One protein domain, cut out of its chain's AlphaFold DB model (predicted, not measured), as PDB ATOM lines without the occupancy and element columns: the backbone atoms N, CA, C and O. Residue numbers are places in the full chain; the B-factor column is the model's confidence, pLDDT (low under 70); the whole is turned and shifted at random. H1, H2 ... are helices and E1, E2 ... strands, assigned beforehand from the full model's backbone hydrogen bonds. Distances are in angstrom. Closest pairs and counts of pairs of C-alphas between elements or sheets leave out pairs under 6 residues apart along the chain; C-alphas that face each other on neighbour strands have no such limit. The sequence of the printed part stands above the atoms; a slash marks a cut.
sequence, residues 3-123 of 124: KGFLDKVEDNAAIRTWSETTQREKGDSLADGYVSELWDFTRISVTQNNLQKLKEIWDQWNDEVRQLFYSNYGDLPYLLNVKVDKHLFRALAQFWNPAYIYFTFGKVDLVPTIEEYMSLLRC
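What this domain is: This is residues 3 to 123 of the 124 residues of an uncharacterized protein of Gossypium klotzschianum (UniProt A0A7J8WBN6). A loose, open chain: a small hairpin of two strands, E1 and E2, and the short helix H6 lie toward the middle, the long helix H1 stands free to one side, and the short helices H2, H3 and H4 gather at the far end. Residues 27 to 51, a long stretch with no named element, sweep round the outside from H1 to H2, 17 to 28 A from the mean of the C-alphas. The printed part has 121 residues, with six named helices and two named strands in the order H1 H2 H3 H4 H5 E1 E2 H6; the sheet E1 - E2 is antiparallel and the class is mostly helix. The whole is loose, with a radius of gyration of the C-alphas of 19.2 A and spans of 55 by 45 by 26 A.

Where its parts are: E1 is residues 102 to 105, with C-alpha 102 at (213.138, 210.846, 106.182), and E2 is residues 108 to 110. H6 is residues 114 to 122, 12.6 A long, ending with C-alpha 122 at (217.721, 192.459, 116.720). H5 is residues 86 to 92 and H4 residues 76 to 81. H3, residues 63 to 73, is 14.9 A long, and H2, residues 52 to 60, is 12.5 A long. H1, residues 3 to 26, is 34.4 A long and begins with C-alpha 3 at (194.066, 199.527, 127.722).

How they stand to each other: E1 and E2 form a hairpin, antiparallel at 145 degrees between their directions, with N 103 and O 110 2.9 A apart and N 110 and O 103 2.8 A apart, within hydrogen-bond range. Residues 96 to 97 make a short antiparallel pairing with residues 102 to 103 of E1. The closest C-alphas of H5 and E1, those of Leu 92 and Phe 103, are 7.4 A apart. H6 and H4 are close but not clearly touching, closest at the C-alphas of Ile 114 and Leu 76, 7.6 A. H4 and H2 only just touch, with 3 pairs of C-alphas within 8 A, the closest those of Leu 80 and Lys 55 at 6.6 A; they run opposite ways at a steep tilt of 56 degrees. H3 and H4 are close but not clearly touching, closest at the C-alphas of Tyr 70 and Leu 76, 7.8 A. H1 is apart from H2, H3, H4, H5, H6, E1 and E2. In H2, H3, H5 and H6 every O i to N i+4 pair is within hydrogen-bond range; H1 has 19 of 20, and H4 has 0 of 2 but 3 of 3 O i to N i+3 pairs.

The domain as a whole: The C-alphas of Gly 33 and Asn 62, the two farthest apart, are 55.9 A apart. The printed part has no cut, and the link from H1 to H2, 25 residues, is long. The mean pLDDT of the printed part is 76.7; it is under 70 in residues 3 to 12, 15, 36 to 43 and 112 to 123.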
ATOM      1  N   LYS A   3     194.890 198.308 127.882       38.00
ATOM      2  CA  LYS A   3     194.066 199.527 127.722       38.00
ATOM      3  C   LYS A   3     194.869 200.782 127.352       38.00
ATOM      4  O   LYS A   3     194.445 201.531 126.489       38.00
ATOM      5  N   GLY A   4     196.052 200.975 127.944       44.31
ATOM      6  CA  GLY A   4     196.911 202.127 127.634       44.31
ATOM      7  C   GLY A   4     197.635 202.033 126.286       44.31
ATOM      8  O   GLY A   4     198.178 203.028 125.819       44.31
ATOM      9  N   PHE A   5     197.670 200.846 125.669       35.62
ATOM     10  CA  PHE A   5     198.205 200.657 124.320       35.62
ATOM     11  C   PHE A   5     197.128 200.947 123.266       35.62
ATOM     12  O   PHE A   5     197.418 201.591 122.268       35.62
ATOM     13  N   LEU A   6     195.881 200.538 123.523       42.34
ATOM     14  CA  LEU A   6     194.737 200.793 122.642       42.34
ATOM     15  C   LEU A   6     194.394 202.289 122.535       42.34
ATOM     16  O   LEU A   6     194.259 202.767 121.414       42.34
ATOM     17  N   ASP A   7     194.379 203.035 123.650       42.06
ATOM     18  CA  ASP A   7     194.181 204.501 123.633       42.06
ATOM     19  C   ASP A   7     195.238 205.207 122.759       42.06
ATOM     20  O   ASP A   7     194.918 206.051 121.928       42.06
ATOM     21  N   LYS A   8     196.514 204.803 122.873       49.22
ATOM     22  CA  LYS A   8     197.609 205.364 122.059       49.22
ATOM     23  C   LYS A   8     197.485 205.031 120.571       49.22
ATOM     24  O   LYS A   8     197.931 205.805 119.728       49.22
ATOM     25  N   VAL A   9     196.936 203.864 120.230       49.91
ATOM     26  CA  VAL A   9     196.723 203.448 118.834       49.91
ATOM     27  C   VAL A   9     195.588 204.251 118.197       49.91
ATOM     28  O   VAL A   9     195.695 204.628 117.029       49.91
ATOM     29  N   GLU A  10     194.536 204.549 118.958       54.06
ATOM     30  CA  GLU A  10     193.407 205.367 118.509       54.06
ATOM     31  C   GLU A  10     193.828 206.836 118.306       54.06
ATOM     32  O   GLU A  10     193.564 207.412 117.246       54.06
ATOM     33  N   ASP A  11     194.625 207.385 119.231       61.06
ATOM     34  CA  ASP A  11     195.270 208.696 119.080       61.06
ATOM     35  C   ASP A  11     196.187 208.748 117.848       61.06
ATOM     36  O   ASP A  11     196.146 209.706 117.075       61.06
ATOM     37  N   ASN A  12     196.968 207.695 117.593       67.25
ATOM     38  CA  ASN A  12     197.821 207.623 116.405       67.25
ATOM     39  C   ASN A  12     197.014 207.592 115.098       67.25
ATOM     40  O   ASN A  12     197.437 208.190 114.108       67.25
ATOM     41  N   ALA A  13     195.854 206.929 115.065       73.12
ATOM     42  CA  ALA A  13     194.990 206.912 113.883       73.12
ATOM     43  C   ALA A  13     194.360 208.289 113.612       73.12
ATOM     44  O   ALA A  13     194.301 208.728 112.457       73.12
ATOM     45  N   ALA A  14     193.940 208.991 114.669       74.50
ATOM     46  CA  ALA A  14     193.431 210.356 114.579       74.50
ATOM     47  C   ALA A  14     194.525 211.338 114.129       74.50
ATOM     48  O   ALA A  14     194.306 212.111 113.195       74.50
ATOM     49  N   ILE A  15     195.724 211.253 114.717       69.38
ATOM     50  CA  ILE A  15     196.893 212.056 114.328       69.38
ATOM     51  C   ILE A  15     197.276 211.787 112.872       69.38
ATOM     52  O   ILE A  15     197.511 212.737 112.124       69.38
ATOM     53  N   ARG A  16     197.286 210.521 112.436       73.75
ATOM     54  CA  ARG A  16     197.570 210.162 111.042       73.75
ATOM     55  C   ARG A  16     196.548 210.781 110.092       73.75
ATOM     56  O   ARG A  16     196.931 211.446 109.137       73.75
ATOM     57  N   THR A  17     195.258 210.629 110.387       79.44
ATOM     58  CA  THR A  17     194.171 211.182 109.559       79.44
ATOM     59  C   THR A  17     194.250 212.708 109.479       79.44
ATOM     60  O   THR A  17     194.121 213.286 108.397       79.44
ATOM     61  N   TRP A  18     194.503 213.374 110.608       82.56
ATOM     62  CA  TRP A  18     194.698 214.821 110.658       82.56
ATOM     63  C   TRP A  18     195.917 215.263 109.840       82.56
ATOM     64  O   TRP A  18     195.824 216.226 109.077       82.56
ATOM     65  N   SER A  19     197.038 214.547 109.959       73.06
ATOM     66  CA  SER A  19     198.272 214.829 109.223       73.06
ATOM     67  C   SER A  19     198.076 214.672 107.712       73.06
ATOM     68  O   SER A  19     198.383 215.603 106.969       73.06
ATOM     69  N   GLU A  20     197.475 213.565 107.264       79.75
ATOM     70  CA  GLU A  20     197.164 213.300 105.852       79.75
ATOM     71  C   GLU A  20     196.223 214.362 105.265       79.75
ATOM     72  O   GLU A  20     196.442 214.858 104.157       79.75
ATOM     73  N   THR A  21     195.183 214.742 106.014       84.25
ATOM     74  CA  THR A  21     194.220 215.769 105.583       84.25
ATOM     75  C   THR A  21     194.900 217.132 105.483       84.25
ATOM     76  O   THR A  21     194.776 217.814 104.469       84.25
ATOM     77  N   THR A  22     195.700 217.493 106.489       79.31
ATOM     78  CA  THR A  22     196.439 218.761 106.513       79.31
ATOM     79  C   THR A  22     197.445 218.847 105.365       79.31
ATOM     80  O   THR A  22     197.515 219.884 104.715       79.31
ATOM     81  N   GLN A  23     198.189 217.774 105.069       77.31
ATOM     82  CA  GLN A  23     199.113 217.734 103.928       77.31
ATOM     83  C   GLN A  23     198.385 217.865 102.586       77.31
ATOM     84  O   GLN A  23     198.873 218.546 101.691       77.31
ATOM     85  N   ARG A  24     197.201 217.255 102.431       81.00
ATOM     86  CA  ARG A  24     196.398 217.408 101.206       81.00
ATOM     87  C   ARG A  24     195.878 218.828 101.012       81.00
ATOM     88  O   ARG A  24     195.820 219.294  99.879       81.00
ATOM     89  N   GLU A  25     195.471 219.490 102.092       87.81
ATOM     90  CA  GLU A  25     194.906 220.842 102.038       87.81
ATOM     91  C   GLU A  25     195.974 221.929 101.915       87.81
ATOM     92  O   GLU A  25     195.785 222.900 101.184       87.81
ATOM     93  N   LYS A  26     197.081 221.788 102.652       85.00
ATOM     94  CA  LYS A  26     198.114 222.825 102.782       85.00
ATOM     95  C   LYS A  26     199.357 222.568 101.935       85.00
ATOM     96  O   LYS A  26     200.162 223.481 101.796       85.00
ATOM     97  N   GLY A  27     199.495 221.373 101.363       80.25
ATOM     98  CA  GLY A  27     200.704 220.956 100.661       80.25
ATOM     99  C   GLY A  27     201.833 220.585 101.624       80.25
ATOM    100  O   GLY A  27     201.604 220.299 102.804       80.25
ATOM    101  N   ASP A  28     203.058 220.560 101.105       78.75
ATOM    102  CA  ASP A  28     204.249 220.392 101.929       78.75
ATOM    103  C   ASP A  28     204.734 221.719 102.530       78.75
ATOM    104  O   ASP A  28     204.218 222.800 102.251       78.75
ATOM    105  N   SER A  29     205.718 221.623 103.420       76.12
ATOM    106  CA  SER A  29     206.333 222.785 104.063       76.12
ATOM    107  C   SER A  29     207.476 223.386 103.234       76.12
ATOM    108  O   SER A  29     208.254 224.178 103.773       76.12
ATOM    109  N   LEU A  30     207.648 222.976 101.972       79.56
ATOM    110  CA  LEU A  30     208.754 223.441 101.144       79.56
ATOM    111  C   LEU A  30     208.392 224.761 100.466       79.56
ATOM    112  O   LEU A  30     207.233 225.070 100.200       79.56
ATOM    113  N   ALA A  31     209.411 225.583 100.221       81.25
ATOM    114  CA  ALA A  31     209.214 226.812  99.467       81.25
ATOM    115  C   ALA A  31     208.799 226.476  98.028       81.25
ATOM    116  O   ALA A  31     209.316 225.526  97.439       81.25
ATOM    117  N   ASP A  32     207.898 227.272  97.451       80.75
ATOM    118  CA  ASP A  32     207.468 227.072  96.069       80.75
ATOM    119  C   ASP A  32     208.675 227.126  95.113       80.75
ATOM    120  O   ASP A  32     209.538 228.002  95.217       80.75
ATOM    121  N   GLY A  33     208.765 226.139  94.219       81.25
ATOM    122  CA  GLY A  33     209.922 225.932  93.344       81.25
ATOM    123  C   GLY A  33     211.159 225.307  94.006       81.25
ATOM    124  O   GLY A  33     212.208 225.249  93.363       81.25
ATOM    125  N   TYR A  34     211.078 224.828  95.255       79.62
ATOM    126  CA  TYR A  34     212.182 224.105  95.886       79.62
ATOM    127  C   TYR A  34     212.486 222.810  95.125       79.62
ATOM    128  O   TYR A  34     211.657 221.906  95.020       79.62
ATOM    129  N   VAL A  35     213.714 222.707  94.623       72.88
ATOM    130  CA  VAL A  35     214.245 221.488  94.018       72.88
ATOM    131  C   VAL A  35     215.203 220.860  95.017       72.88
ATOM    132  O   VAL A  35     216.188 221.480  95.413       72.88
ATOM    133  N   SER A  36     214.906 219.632  95.446       66.75
ATOM    134  CA  SER A  36     215.813 218.884  96.313       66.75
ATOM    135  C   SER A  36     217.080 218.541  95.531       66.75
ATOM    136  O   SER A  36     217.061 217.710  94.623       66.75
ATOM    137  N   GLU A  37     218.183 219.208  95.861       65.62
ATOM    138  CA  GLU A  37     219.501 218.849  95.352       65.62
ATOM    139  C   GLU A  37     219.952 217.558  96.045       65.62
ATOM    140  O   GLU A  37     220.459 217.567  97.168       65.62
ATOM    141  N   LEU A  38     219.742 216.423  95.380       58.47
ATOM    142  CA  LEU A  38     220.408 215.178  95.741       58.47
ATOM    143  C   LEU A  38     221.866 215.307  95.311       58.47
ATOM    144  O   LEU A  38     222.195 215.208  94.133       58.47
ATOM    145  N   TRP A  39     222.744 215.582  96.271       58.59
ATOM    146  CA  TRP A  39     224.174 215.638  96.011       58.59
ATOM    147  C   TRP A  39     224.648 214.246  95.581       58.59
ATOM    148  O   TRP A  39     224.459 213.279  96.318       58.59
ATOM    149  N   ASP A  40     225.343 214.149  94.442       61.97
ATOM    150  CA  ASP A  40     225.965 212.898  93.966       61.97
ATOM    151  C   ASP A  40     226.910 212.275  95.015       61.97
ATOM    152  O   ASP A  40     227.255 211.089  94.966       61.97
ATOM    153  N   PHE A  41     227.351 213.085  95.985       62.38
ATOM    154  CA  PHE A  41     228.216 212.674  97.074       62.38
ATOM    155  C   PHE A  41     227.875 213.384  98.392       62.38
ATOM    156  O   PHE A  41     228.213 214.549  98.600       62.38
ATOM    157  N   THR A  42     227.300 212.644  99.341       66.69
ATOM    158  CA  THR A  42     227.148 213.100 100.730       66.69
ATOM    159  C   THR A  42     228.439 212.844 101.505       66.69
ATOM    160  O   THR A  42     228.830 211.698 101.751       66.69
ATOM    161  N   ARG A  43     229.121 213.914 101.928       67.88
ATOM    162  CA  ARG A  43     230.309 213.809 102.784       67.88
ATOM    163  C   ARG A  43     229.880 213.554 104.229       67.88
ATOM    164  O   ARG A  43     229.546 214.481 104.956       67.88
ATOM    165  N   ILE A  44     229.922 212.295 104.653       71.38
ATOM    166  CA  ILE A  44     229.588 211.910 106.030       71.38
ATOM    167  C   ILE A  44     230.850 211.938 106.889       71.38
ATOM    168  O   ILE A  44     231.799 211.191 106.641       71.38
ATOM    169  N   SER A  45     230.857 212.774 107.925       73.19
ATOM    170  CA  SER A  45     231.822 212.669 109.017       73.19
ATOM    171  C   SER A  45     231.285 211.702 110.067       73.19
ATOM    172  O   SER A  45     230.292 211.995 110.731       73.19
ATOM    173  N   VAL A  46     231.938 210.553 110.220       70.62
ATOM    174  CA  VAL A  46     231.589 209.576 111.252       70.62
ATOM    175  C   VAL A  46     232.569 209.709 112.409       70.62
ATOM    176  O   VAL A  46     233.753 209.416 112.254       70.62
ATOM    177  N   THR A  47     232.062 210.118 113.570       80.19
ATOM    178  CA  THR A  47     232.827 210.149 114.820       80.19
ATOM    179  C   THR A  47     232.307 209.055 115.741       80.19
ATOM    180  O   THR A  47     231.155 209.091 116.168       80.19
ATOM    181  N   GLN A  48     233.160 208.087 116.076       79.56
ATOM    182  CA  GLN A  48     232.859 207.134 117.141       79.56
ATOM    183  C   GLN A  48     233.286 207.758 118.471       79.56
ATOM    184  O   GLN A  48     234.476 207.846 118.773       79.56
ATOM    185  N   ASN A  49     232.310 208.196 119.262       85.12
ATOM    186  CA  ASN A  49     232.582 208.722 120.594       85.12
ATOM    187  C   ASN A  49     233.135 207.621 121.508       85.12
ATOM    188  O   ASN A  49     232.699 206.467 121.453       85.12
ATOM    189  N   ASN A  50     234.071 207.990 122.383       89.31
ATOM    190  CA  ASN A  50     234.497 207.114 123.464       89.31
ATOM    191  C   ASN A  50     233.424 207.119 124.564       89.31
ATOM    192  O   ASN A  50     233.335 208.055 125.355       89.31
ATOM    193  N   LEU A  51     232.613 206.062 124.604       92.12
ATOM    194  CA  LEU A  51     231.527 205.900 125.574       92.12
ATOM    195  C   LEU A  51     231.948 205.115 126.826       92.12
ATOM    196  O   LEU A  51     231.089 204.746 127.619       92.12
ATOM    197  N   GLN A  52     233.245 204.853 127.026       93.94
ATOM    198  CA  GLN A  52     233.745 203.995 128.106       93.94
ATOM    199  C   GLN A  52     233.238 204.429 129.489       93.94
ATOM    200  O   GLN A  52     232.681 203.624 130.224       93.94
ATOM    201  N   LYS A  53     233.324 205.726 129.801       95.56
ATOM    202  CA  LYS A  53     232.856 206.260 131.087       95.56
ATOM    203  C   LYS A  53     231.342 206.112 131.280       95.56
ATOM    204  O   LYS A  53     230.881 205.882 132.392       95.56
ATOM    205  N   LEU A  54     230.559 206.242 130.208       94.25
ATOM    206  CA  LEU A  54     229.107 206.042 130.269       94.25
ATOM    207  C   LEU A  54     228.758 204.569 130.489       94.25
ATOM    208  O   LEU A  54     227.840 204.279 131.250       94.25
ATOM    209  N   LYS A  55     229.516 203.649 129.882       94.25
ATOM    210  CA  LYS A  55     229.387 202.208 130.138       94.25
ATOM    211  C   LYS A  55     229.717 201.864 131.584       94.25
ATOM    212  O   LYS A  55     228.942 201.174 132.219       94.25
ATOM    213  N   GLU A  56     230.798 202.418 132.125       96.12
ATOM    214  CA  GLU A  56     231.174 202.210 133.528       96.12
ATOM    215  C   GLU A  56     230.086 202.686 134.497       96.12
ATOM    216  O   GLU A  56     229.750 201.968 135.434       96.12
ATOM    217  N   ILE A  57     229.495 203.862 134.254       94.56
ATOM    218  CA  ILE A  57     228.359 204.354 135.051       94.56
ATOM    219  C   ILE A  57     227.175 203.390 134.931       94.56
ATOM    220  O   ILE A  57     226.592 203.013 135.944       94.56
ATOM    221  N   TRP A  58     226.840 202.973 133.707       95.25
ATOM    222  CA  TRP A  58     225.756 202.027 133.460       95.25
ATOM    223  C   TRP A  58     225.980 200.679 134.159       95.25
ATOM    224  O   TRP A  58     225.029 200.097 134.678       95.25
ATOM    225  N   ASP A  59     227.219 200.188 134.195       94.19
ATOM    226  CA  ASP A  59     227.615 198.914 134.806       94.19
ATOM    227  C   ASP A  59     227.590 198.944 136.337       94.19
ATOM    228  O   ASP A  59     227.380 197.909 136.967       94.19
ATOM    229  N   GLN A  60     227.746 200.124 136.937       96.19
ATOM    230  CA  GLN A  60     227.664 200.322 138.385       96.19
ATOM    231  C   GLN A  60     226.227 200.397 138.915       96.19
ATOM    232  O   GLN A  60     226.017 200.301 140.125       96.19
ATOM    233  N   TRP A  61     225.232 200.600 138.049       96.00
ATOM    234  CA  TRP A  61     223.839 200.692 138.476       96.00
ATOM    235  C   TRP A  61     223.279 199.322 138.852       96.00
ATOM    236  O   TRP A  61     223.452 198.339 138.131       96.00
ATOM    237  N   ASN A  62     222.556 199.277 139.971       96.25
ATOM    238  CA  ASN A  62     221.817 198.089 140.375       96.25
ATOM    239  C   ASN A  62     220.564 197.888 139.501       96.25
ATOM    240  O   ASN A  62     220.154 198.770 138.738       96.25
ATOM    241  N   ASP A  63     219.944 196.718 139.629       95.31
ATOM    242  CA  ASP A  63     218.803 196.347 138.793       95.31
ATOM    243  C   ASP A  63     217.588 197.256 139.014       95.31
ATOM    244  O   ASP A  63     216.900 197.581 138.052       95.31
ATOM    245  N   GLU A  64     217.352 197.746 140.234       96.94
ATOM    246  CA  GLU A  64     216.238 198.659 140.531       96.94
ATOM    247  C   GLU A  64     216.364 199.985 139.771       96.94
ATOM    248  O   GLU A  64     215.416 200.436 139.123       96.94
ATOM    249  N   VAL A  65     217.554 200.595 139.790       95.44
ATOM    250  CA  VAL A  65     217.826 201.852 139.079       95.44
ATOM    251  C   VAL A  65     217.769 201.637 137.567       95.44
ATOM    252  O   VAL A  65     217.219 202.470 136.844       95.44
ATOM    253  N   ARG A  66     218.273 200.500 137.075       94.56
ATOM    254  CA  ARG A  66     218.172 200.133 135.655       94.56
ATOM    255  C   ARG A  66     216.722 199.956 135.218       94.56
ATOM    256  O   ARG A  66     216.348 200.488 134.179       94.56
ATOM    257  N   GLN A  67     215.898 199.269 136.007       93.69
ATOM    258  CA  GLN A  67     214.468 199.098 135.729       93.69
ATOM    259  C   GLN A  67     213.733 200.439 135.706       93.69
ATOM    260  O   GLN A  67     212.938 200.689 134.798       93.69
ATOM    261  N   LEU A  68     214.042 201.342 136.642       95.75
ATOM    262  CA  LEU A  68     213.486 202.693 136.624       95.75
ATOM    263  C   LEU A  68     213.893 203.452 135.352       95.75
ATOM    264  O   LEU A  68     213.063 204.134 134.753       95.75
ATOM    265  N   PHE A  69     215.145 203.318 134.910       93.19
ATOM    266  CA  PHE A  69     215.596 203.924 133.661       93.19
ATOM    267  C   PHE A  69     214.844 203.352 132.451       93.19
ATOM    268  O   PHE A  69     214.298 204.125 131.667       93.19
ATOM    269  N   TYR A  70     214.741 202.024 132.333       89.50
ATOM    270  CA  TYR A  70     213.988 201.361 131.260       89.50
ATOM    271  C   TYR A  70     212.520 201.795 131.230       89.50
ATOM    272  O   TYR A  70     211.976 202.050 130.160       89.50
ATOM    273  N   SER A  71     211.878 201.952 132.390       89.56
ATOM    274  CA  SER A  71     210.487 202.410 132.453       89.56
ATOM    275  C   SER A  71     210.291 203.837 131.928       89.56
ATOM    276  O   SER A  71     209.197 204.156 131.471       89.56
ATOM    277  N   ASN A  72     211.307 204.699 132.029       91.00
ATOM    278  CA  ASN A  72     211.212 206.104 131.621       91.00
ATOM    279  C   ASN A  72     211.738 206.351 130.201       91.00
ATOM    280  O   ASN A  72     211.220 207.215 129.501       91.00
ATOM    281  N   TYR A  73     212.767 205.609 129.788       85.44
ATOM    282  CA  TYR A  73     213.545 205.881 128.575       85.44
ATOM    283  C   TYR A  73     213.630 204.687 127.618       85.44
ATOM    284  O   TYR A  73     214.292 204.780 126.586       85.44
ATOM    285  N   GLY A  74     212.994 203.564 127.956       87.62
ATOM    286  CA  GLY A  74     213.002 202.360 127.138       87.62
ATOM    287  C   GLY A  74     214.411 201.821 126.906       87.62
ATOM    288  O   GLY A  74     215.279 201.859 127.779       87.62
ATOM    289  N   ASP A  75     214.640 201.337 125.693       84.50
ATOM    290  CA  ASP A  75     215.847 200.614 125.298       84.50
ATOM    291  C   ASP A  75     217.047 201.538 124.966       84.50
ATOM    292  O   ASP A  75     218.062 201.102 124.420       84.50
ATOM    293  N   LEU A  76     217.004 202.817 125.342       85.81
ATOM    294  CA  LEU A  76     218.108 203.761 125.125       85.81
ATOM    295  C   LEU A  76     219.497 203.268 125.606       85.81
ATOM    296  O   LEU A  76     220.477 203.523 124.900       85.81
ATOM    297  N   PRO A  77     219.649 202.522 126.725       88.06
ATOM    298  CA  PRO A  77     220.959 202.039 127.177       88.06
ATOM    299  C   PRO A  77     221.679 201.137 126.171       88.06
ATOM    300  O   PRO A  77     222.910 201.080 126.155       88.06
ATOM    301  N   TYR A  78     220.942 200.457 125.288       85.69
ATOM    302  CA  TYR A  78     221.545 199.601 124.269       85.69
ATOM    303  C   TYR A  78     222.371 200.397 123.249       85.69
ATOM    304  O   TYR A  78     223.337 199.856 122.704       85.69
ATOM    305  N   LEU A  79     222.085 201.695 123.066       85.75
ATOM    306  CA  LEU A  79     222.868 202.590 122.207       85.75
ATOM    307  C   LEU A  79     224.332 202.707 122.641       85.75
ATOM    308  O   LEU A  79     225.197 202.924 121.795       85.75
ATOM    309  N   LEU A  80     224.643 202.490 123.925       88.31
ATOM    310  CA  LEU A  80     226.027 202.483 124.415       88.31
ATOM    311  C   LEU A  80     226.883 201.415 123.717       88.31
ATOM    312  O   LEU A  80     228.103 201.556 123.614       88.31
ATOM    313  N   ASN A  81     226.253 200.344 123.227       85.81
ATOM    314  CA  ASN A  81     226.917 199.213 122.588       85.81
ATOM    315  C   ASN A  81     226.771 199.192 121.063       85.81
ATOM    316  O   ASN A  81     227.404 198.358 120.412       85.81
ATOM    317  N   VAL A  82     226.002 200.116 120.484       83.06
ATOM    318  CA  VAL A  82     225.851 200.216 119.032       83.06
ATOM    319  C   VAL A  82     227.145 200.760 118.429       83.06
ATOM    320  O   VAL A  82     227.623 201.845 118.767       83.06
ATOM    321  N   LYS A  83     227.741 199.979 117.526       82.38
ATOM    322  CA  LYS A  83     228.886 200.421 116.728       82.38
ATOM    323  C   LYS A  83     228.383 201.246 115.554       82.38
ATOM    324  O   LYS A  83     227.478 200.820 114.841       82.38
ATOM    325  N   VAL A  84     228.996 202.403 115.334       81.25
ATOM    326  CA  VAL A  84     228.656 203.268 114.207       81.25
ATOM    327  C   VAL A  84     229.322 202.700 112.954       81.25
ATOM    328  O   VAL A  84     230.540 202.782 112.787       81.25
ATOM    329  N   ASP A  85     228.530 202.089 112.072       83.19
ATOM    330  CA  ASP A  85     229.028 201.537 110.812       83.19
ATOM    331  C   ASP A  85     229.040 202.610 109.714       83.19
ATOM    332  O   ASP A  85     228.014 202.975 109.139       83.19
ATOM    333  N   LYS A  86     230.238 203.103 109.385       81.00
ATOM    334  CA  LYS A  86     230.429 204.137 108.357       81.00
ATOM    335  C   LYS A  86     229.900 203.743 106.972       81.00
ATOM    336  O   LYS A  86     229.523 204.621 106.201       81.00
ATOM    337  N   HIS A  87     229.926 202.456 106.627       81.94
ATOM    338  CA  HIS A  87     229.465 201.963 105.333       81.94
ATOM    339  C   HIS A  87     227.943 201.922 105.296       81.94
ATOM    340  O   HIS A  87     227.365 202.361 104.304       81.94
ATOM    341  N   LEU A  88     227.312 201.499 106.395       81.44
ATOM    342  CA  LEU A  88     225.863 201.584 106.557       81.44
ATOM    343  C   LEU A  88     225.387 203.035 106.443       81.44
ATOM    344  O   LEU A  88     224.519 203.316 105.627       81.44
ATOM    345  N   PHE A  89     225.996 203.974 107.175       80.75
ATOM    346  CA  PHE A  89     225.630 205.394 107.072       80.75
ATOM    347  C   PHE A  89     225.819 205.941 105.656       80.75
ATOM    348  O   PHE A  89     224.974 206.689 105.171       80.75
ATOM    349  N   ARG A  90     226.892 205.537 104.964       79.94
ATOM    350  CA  ARG A  90     227.109 205.914 103.562       79.94
ATOM    351  C   ARG A  90     226.015 205.382 102.640       79.94
ATOM    352  O   ARG A  90     225.602 206.113 101.747       79.94
ATOM    353  N   ALA A  91     225.567 204.146 102.841       81.75
ATOM    354  CA  ALA A  91     224.468 203.573 102.074       81.75
ATOM    355  C   ALA A  91     223.144 204.288 102.388       81.75
ATOM    356  O   ALA A  91     222.458 204.720 101.472       81.75
ATOM    357  N   LEU A  92     222.828 204.493 103.671       81.19
ATOM    358  CA  LEU A  92     221.608 205.175 104.116       81.19
ATOM    359  C   LEU A  92     221.525 206.617 103.609       81.19
ATOM    360  O   LEU A  92     220.454 207.064 103.215       81.19
ATOM    361  N   ALA A  93     222.646 207.338 103.554       80.81
ATOM    362  CA  ALA A  93     222.668 208.711 103.062       80.81
ATOM    363  C   ALA A  93     222.251 208.857 101.589       80.81
ATOM    364  O   ALA A  93     221.873 209.953 101.197       80.81
ATOM    365  N   GLN A  94     222.297 207.784 100.789       78.75
ATOM    366  CA  GLN A  94     221.784 207.800  99.410       78.75
ATOM    367  C   GLN A  94     220.255 207.851  99.353       78.75
ATOM    368  O   GLN A  94     219.689 208.270  98.351       78.75
ATOM    369  N   PHE A  95     219.597 207.416 100.426       80.88
ATOM    370  CA  PHE A  95     218.144 207.369 100.542       80.88
ATOM    371  C   PHE A  95     217.595 208.515 101.396       80.88
ATOM    372  O   PHE A  95     216.385 208.627 101.553       80.88
ATOM    373  N   TRP A  96     218.464 209.349 101.977       82.12
ATOM    374  CA  TRP A  96     218.065 210.453 102.842       82.12
ATOM    375  C   TRP A  96     217.492 211.612 102.030       82.12
ATOM    376  O   TRP A  96     218.177 212.179 101.179       82.12
ATOM    377  N   ASN A  97     216.265 212.010 102.352       79.06
ATOM    378  CA  ASN A  97     215.649 213.214 101.829       79.06
ATOM    379  C   ASN A  97     215.770 214.344 102.870       79.06
ATOM    380  O   ASN A  97     215.012 214.366 103.845       79.06
ATOM    381  N   PRO A  98     216.697 215.305 102.692       74.81
ATOM    382  CA  PRO A  98     216.920 216.360 103.678       74.81
ATOM    383  C   PRO A  98     215.750 217.342 103.785       74.81
ATOM    384  O   PRO A  98     215.604 217.985 104.820       74.81
ATOM    385  N   ALA A  99     214.922 217.453 102.744       75.69
ATOM    386  CA  ALA A  99     213.798 218.381 102.707       75.69
ATOM    387  C   ALA A  99     212.662 217.931 103.639       75.69
ATOM    388  O   ALA A  99     211.997 218.759 104.255       75.69
ATOM    389  N   TYR A 100     212.492 216.615 103.787       75.44
ATOM    390  CA  TYR A 100     211.431 216.027 104.604       75.44
ATOM    391  C   TYR A 100     211.933 215.230 105.815       75.44
ATOM    392  O   TYR A 100     211.122 214.771 106.616       75.44
ATOM    393  N   ILE A 101     213.254 215.107 105.992       75.75
ATOM    394  CA  ILE A 101     213.888 214.507 107.176       75.75
ATOM    395  C   ILE A 101     213.493 213.017 107.330       75.75
ATOM    396  O   ILE A 101     213.280 212.511 108.431       75.75
ATOM    397  N   TYR A 102     213.405 212.290 106.212       80.94
ATOM    398  CA  TYR A 102     213.138 210.846 106.182       80.94
ATOM    399  C   TYR A 102     214.000 210.117 105.150       80.94
ATOM    400  O   TYR A 102     214.585 210.734 104.259       80.94
ATOM    401  N   PHE A 103     214.075 208.791 105.260       81.81
ATOM    402  CA  PHE A 103     214.702 207.927 104.260       81.81
ATOM    403  C   PHE A 103     213.651 207.331 103.324       81.81
ATOM    404  O   PHE A 103     212.670 206.778 103.807       81.81
ATOM    405  N   THR A 104     213.872 207.349 102.013       80.31
ATOM    406  CA  THR A 104     212.967 206.708 101.045       80.31
ATOM    407  C   THR A 104     213.578 205.426 100.501       80.31
ATOM    408  O   THR A 104     214.561 205.455  99.765       80.31
ATOM    409  N   PHE A 105     212.958 204.286 100.798       78.88
ATOM    410  CA  PHE A 105     213.313 202.991 100.222       78.88
ATOM    411  C   PHE A 105     212.232 202.554  99.234       78.88
ATOM    412  O   PHE A 105     211.198 201.990  99.597       78.88
ATOM    413  N   GLY A 106     212.457 202.829  97.949       80.25
ATOM    414  CA  GLY A 106     211.474 202.542  96.905       80.25
ATOM    415  C   GLY A 106     210.230 203.423  97.046       80.25
ATOM    416  O   GLY A 106     210.261 204.580  96.651       80.25
ATOM    417  N   LYS A 107     209.132 202.863  97.570       77.75
ATOM    418  CA  LYS A 107     207.850 203.570  97.796       77.75
ATOM    419  C   LYS A 107     207.510 203.747  99.279       77.75
ATOM    420  O   LYS A 107     206.367 204.051  99.605       77.75
ATOM    421  N   VAL A 108     208.462 203.456 100.163       74.75
ATOM    422  CA  VAL A 108     208.268 203.514 101.611       74.75
ATOM    423  C   VAL A 108     209.174 204.593 102.173       74.75
ATOM    424  O   VAL A 108     210.394 204.506 102.026       74.75
ATOM    425  N   ASP A 109     208.566 205.569 102.836       80.81
ATOM    426  CA  ASP A 109     209.279 206.568 103.618       80.81
ATOM    427  C   ASP A 109     209.429 206.066 105.055       80.81
ATOM    428  O   ASP A 109     208.474 205.602 105.682       80.81
ATOM    429  N   LEU A 110     210.652 206.127 105.565       76.44
ATOM    430  CA  LEU A 110     211.018 205.716 106.907       76.44
ATOM    431  C   LEU A 110     211.537 206.933 107.676       76.44
ATOM    432  O   LEU A 110     212.584 207.496 107.345       76.44
ATOM    433  N   VAL A 111     210.844 207.268 108.766       72.06
ATOM    434  CA  VAL A 111     211.361 208.095 109.870       72.06
ATOM    435  C   VAL A 111     211.550 207.178 111.075       72.06
ATOM    436  O   VAL A 111     210.730 207.183 111.989       72.06
ATOM    437  N   PRO A 112     212.568 206.309 111.056       61.50
ATOM    438  CA  PRO A 112     212.734 205.328 112.109       61.50
ATOM    439  C   PRO A 112     213.088 206.020 113.428       61.50
ATOM    440  O   PRO A 112     214.078 206.751 113.535       61.50
ATOM    441  N   THR A 113     212.273 205.757 114.438       68.25
ATOM    442  CA  THR A 113     212.558 206.044 115.844       68.25
ATOM    443  C   THR A 113     213.711 205.169 116.347       68.25
ATOM    444  O   THR A 113     214.102 204.174 115.724       68.25
ATOM    445  N   ILE A 114     214.297 205.543 117.486       61.97
ATOM    446  CA  ILE A 114     215.409 204.801 118.098       61.97
ATOM    447  C   ILE A 114     214.990 203.346 118.382       61.97
ATOM    448  O   ILE A 114     215.760 202.410 118.161       61.97
ATOM    449  N   GLU A 115     213.749 203.153 118.811       61.78
ATOM    450  CA  GLU A 115     213.126 201.871 119.124       61.78
ATOM    451  C   GLU A 115     212.934 200.996 117.873       61.78
ATOM    452  O   GLU A 115     213.193 199.786 117.905       61.78
ATOM    453  N   GLU A 116     212.544 201.600 116.749       63.72
ATOM    454  CA  GLU A 116     212.388 200.904 115.466       63.72
ATOM    455  C   GLU A 116     213.739 200.446 114.904       63.72
ATOM    456  O   GLU A 116     213.864 199.297 114.472       63.72
ATOM    457  N   TYR A 117     214.786 201.278 114.992       57.94
ATOM    458  CA  TYR A 117     216.145 200.864 114.618       57.94
ATOM    459  C   TYR A 117     216.636 199.674 115.442       57.94
ATOM    460  O   TYR A 117     217.208 198.732 114.893       57.94
ATOM    461  N   MET A 118     216.419 199.687 116.757       58.03
ATOM    462  CA  MET A 118     216.858 198.583 117.615       58.03
ATOM    463  C   MET A 118     216.088 197.293 117.358       58.03
ATOM    464  O   MET A 118     216.680 196.216 117.431       58.03
ATOM    465  N   SER A 119     214.804 197.388 117.015       60.47
ATOM    466  CA  SER A 119     214.002 196.228 116.624       60.47
ATOM    467  C   SER A 119     214.534 195.594 115.336       60.47
ATOM    468  O   SER A 119     214.715 194.379 115.281       60.47
ATOM    469  N   LEU A 120     214.890 196.408 114.334       53.03
ATOM    470  CA  LEU A 120     215.483 195.934 113.077       53.03
ATOM    471  C   LEU A 120     216.865 195.293 113.272       53.03
ATOM    472  O   LEU A 120     217.169 194.284 112.642       53.03
ATOM    473  N   LEU A 121     217.693 195.848 114.162       55.50
ATOM    474  CA  LEU A 121     219.035 195.328 114.458       55.50
ATOM    475  C   LEU A 121     219.030 194.042 115.304       55.50
ATOM    476  O   LEU A 121     220.067 193.388 115.413       55.50
ATOM    477  N   ARG A 122     217.895 193.683 115.918       55.00
ATOM    478  CA  ARG A 122     217.721 192.459 116.720       55.00
ATOM    479  C   ARG A 122     217.049 191.310 115.965       55.00
ATOM    480  O   ARG A 122     216.987 190.207 116.506       55.00
ATOM    481  N   CYS A 123     216.568 191.532 114.744       39.97
ATOM    482  CA  CYS A 123     216.074 190.451 113.896       39.97
ATOM    483  C   CYS A 123     217.264 189.625 113.381       39.97
ATOM    484  O   CYS A 123     218.075 190.110 112.593       39.97
TER     485      CYS A 123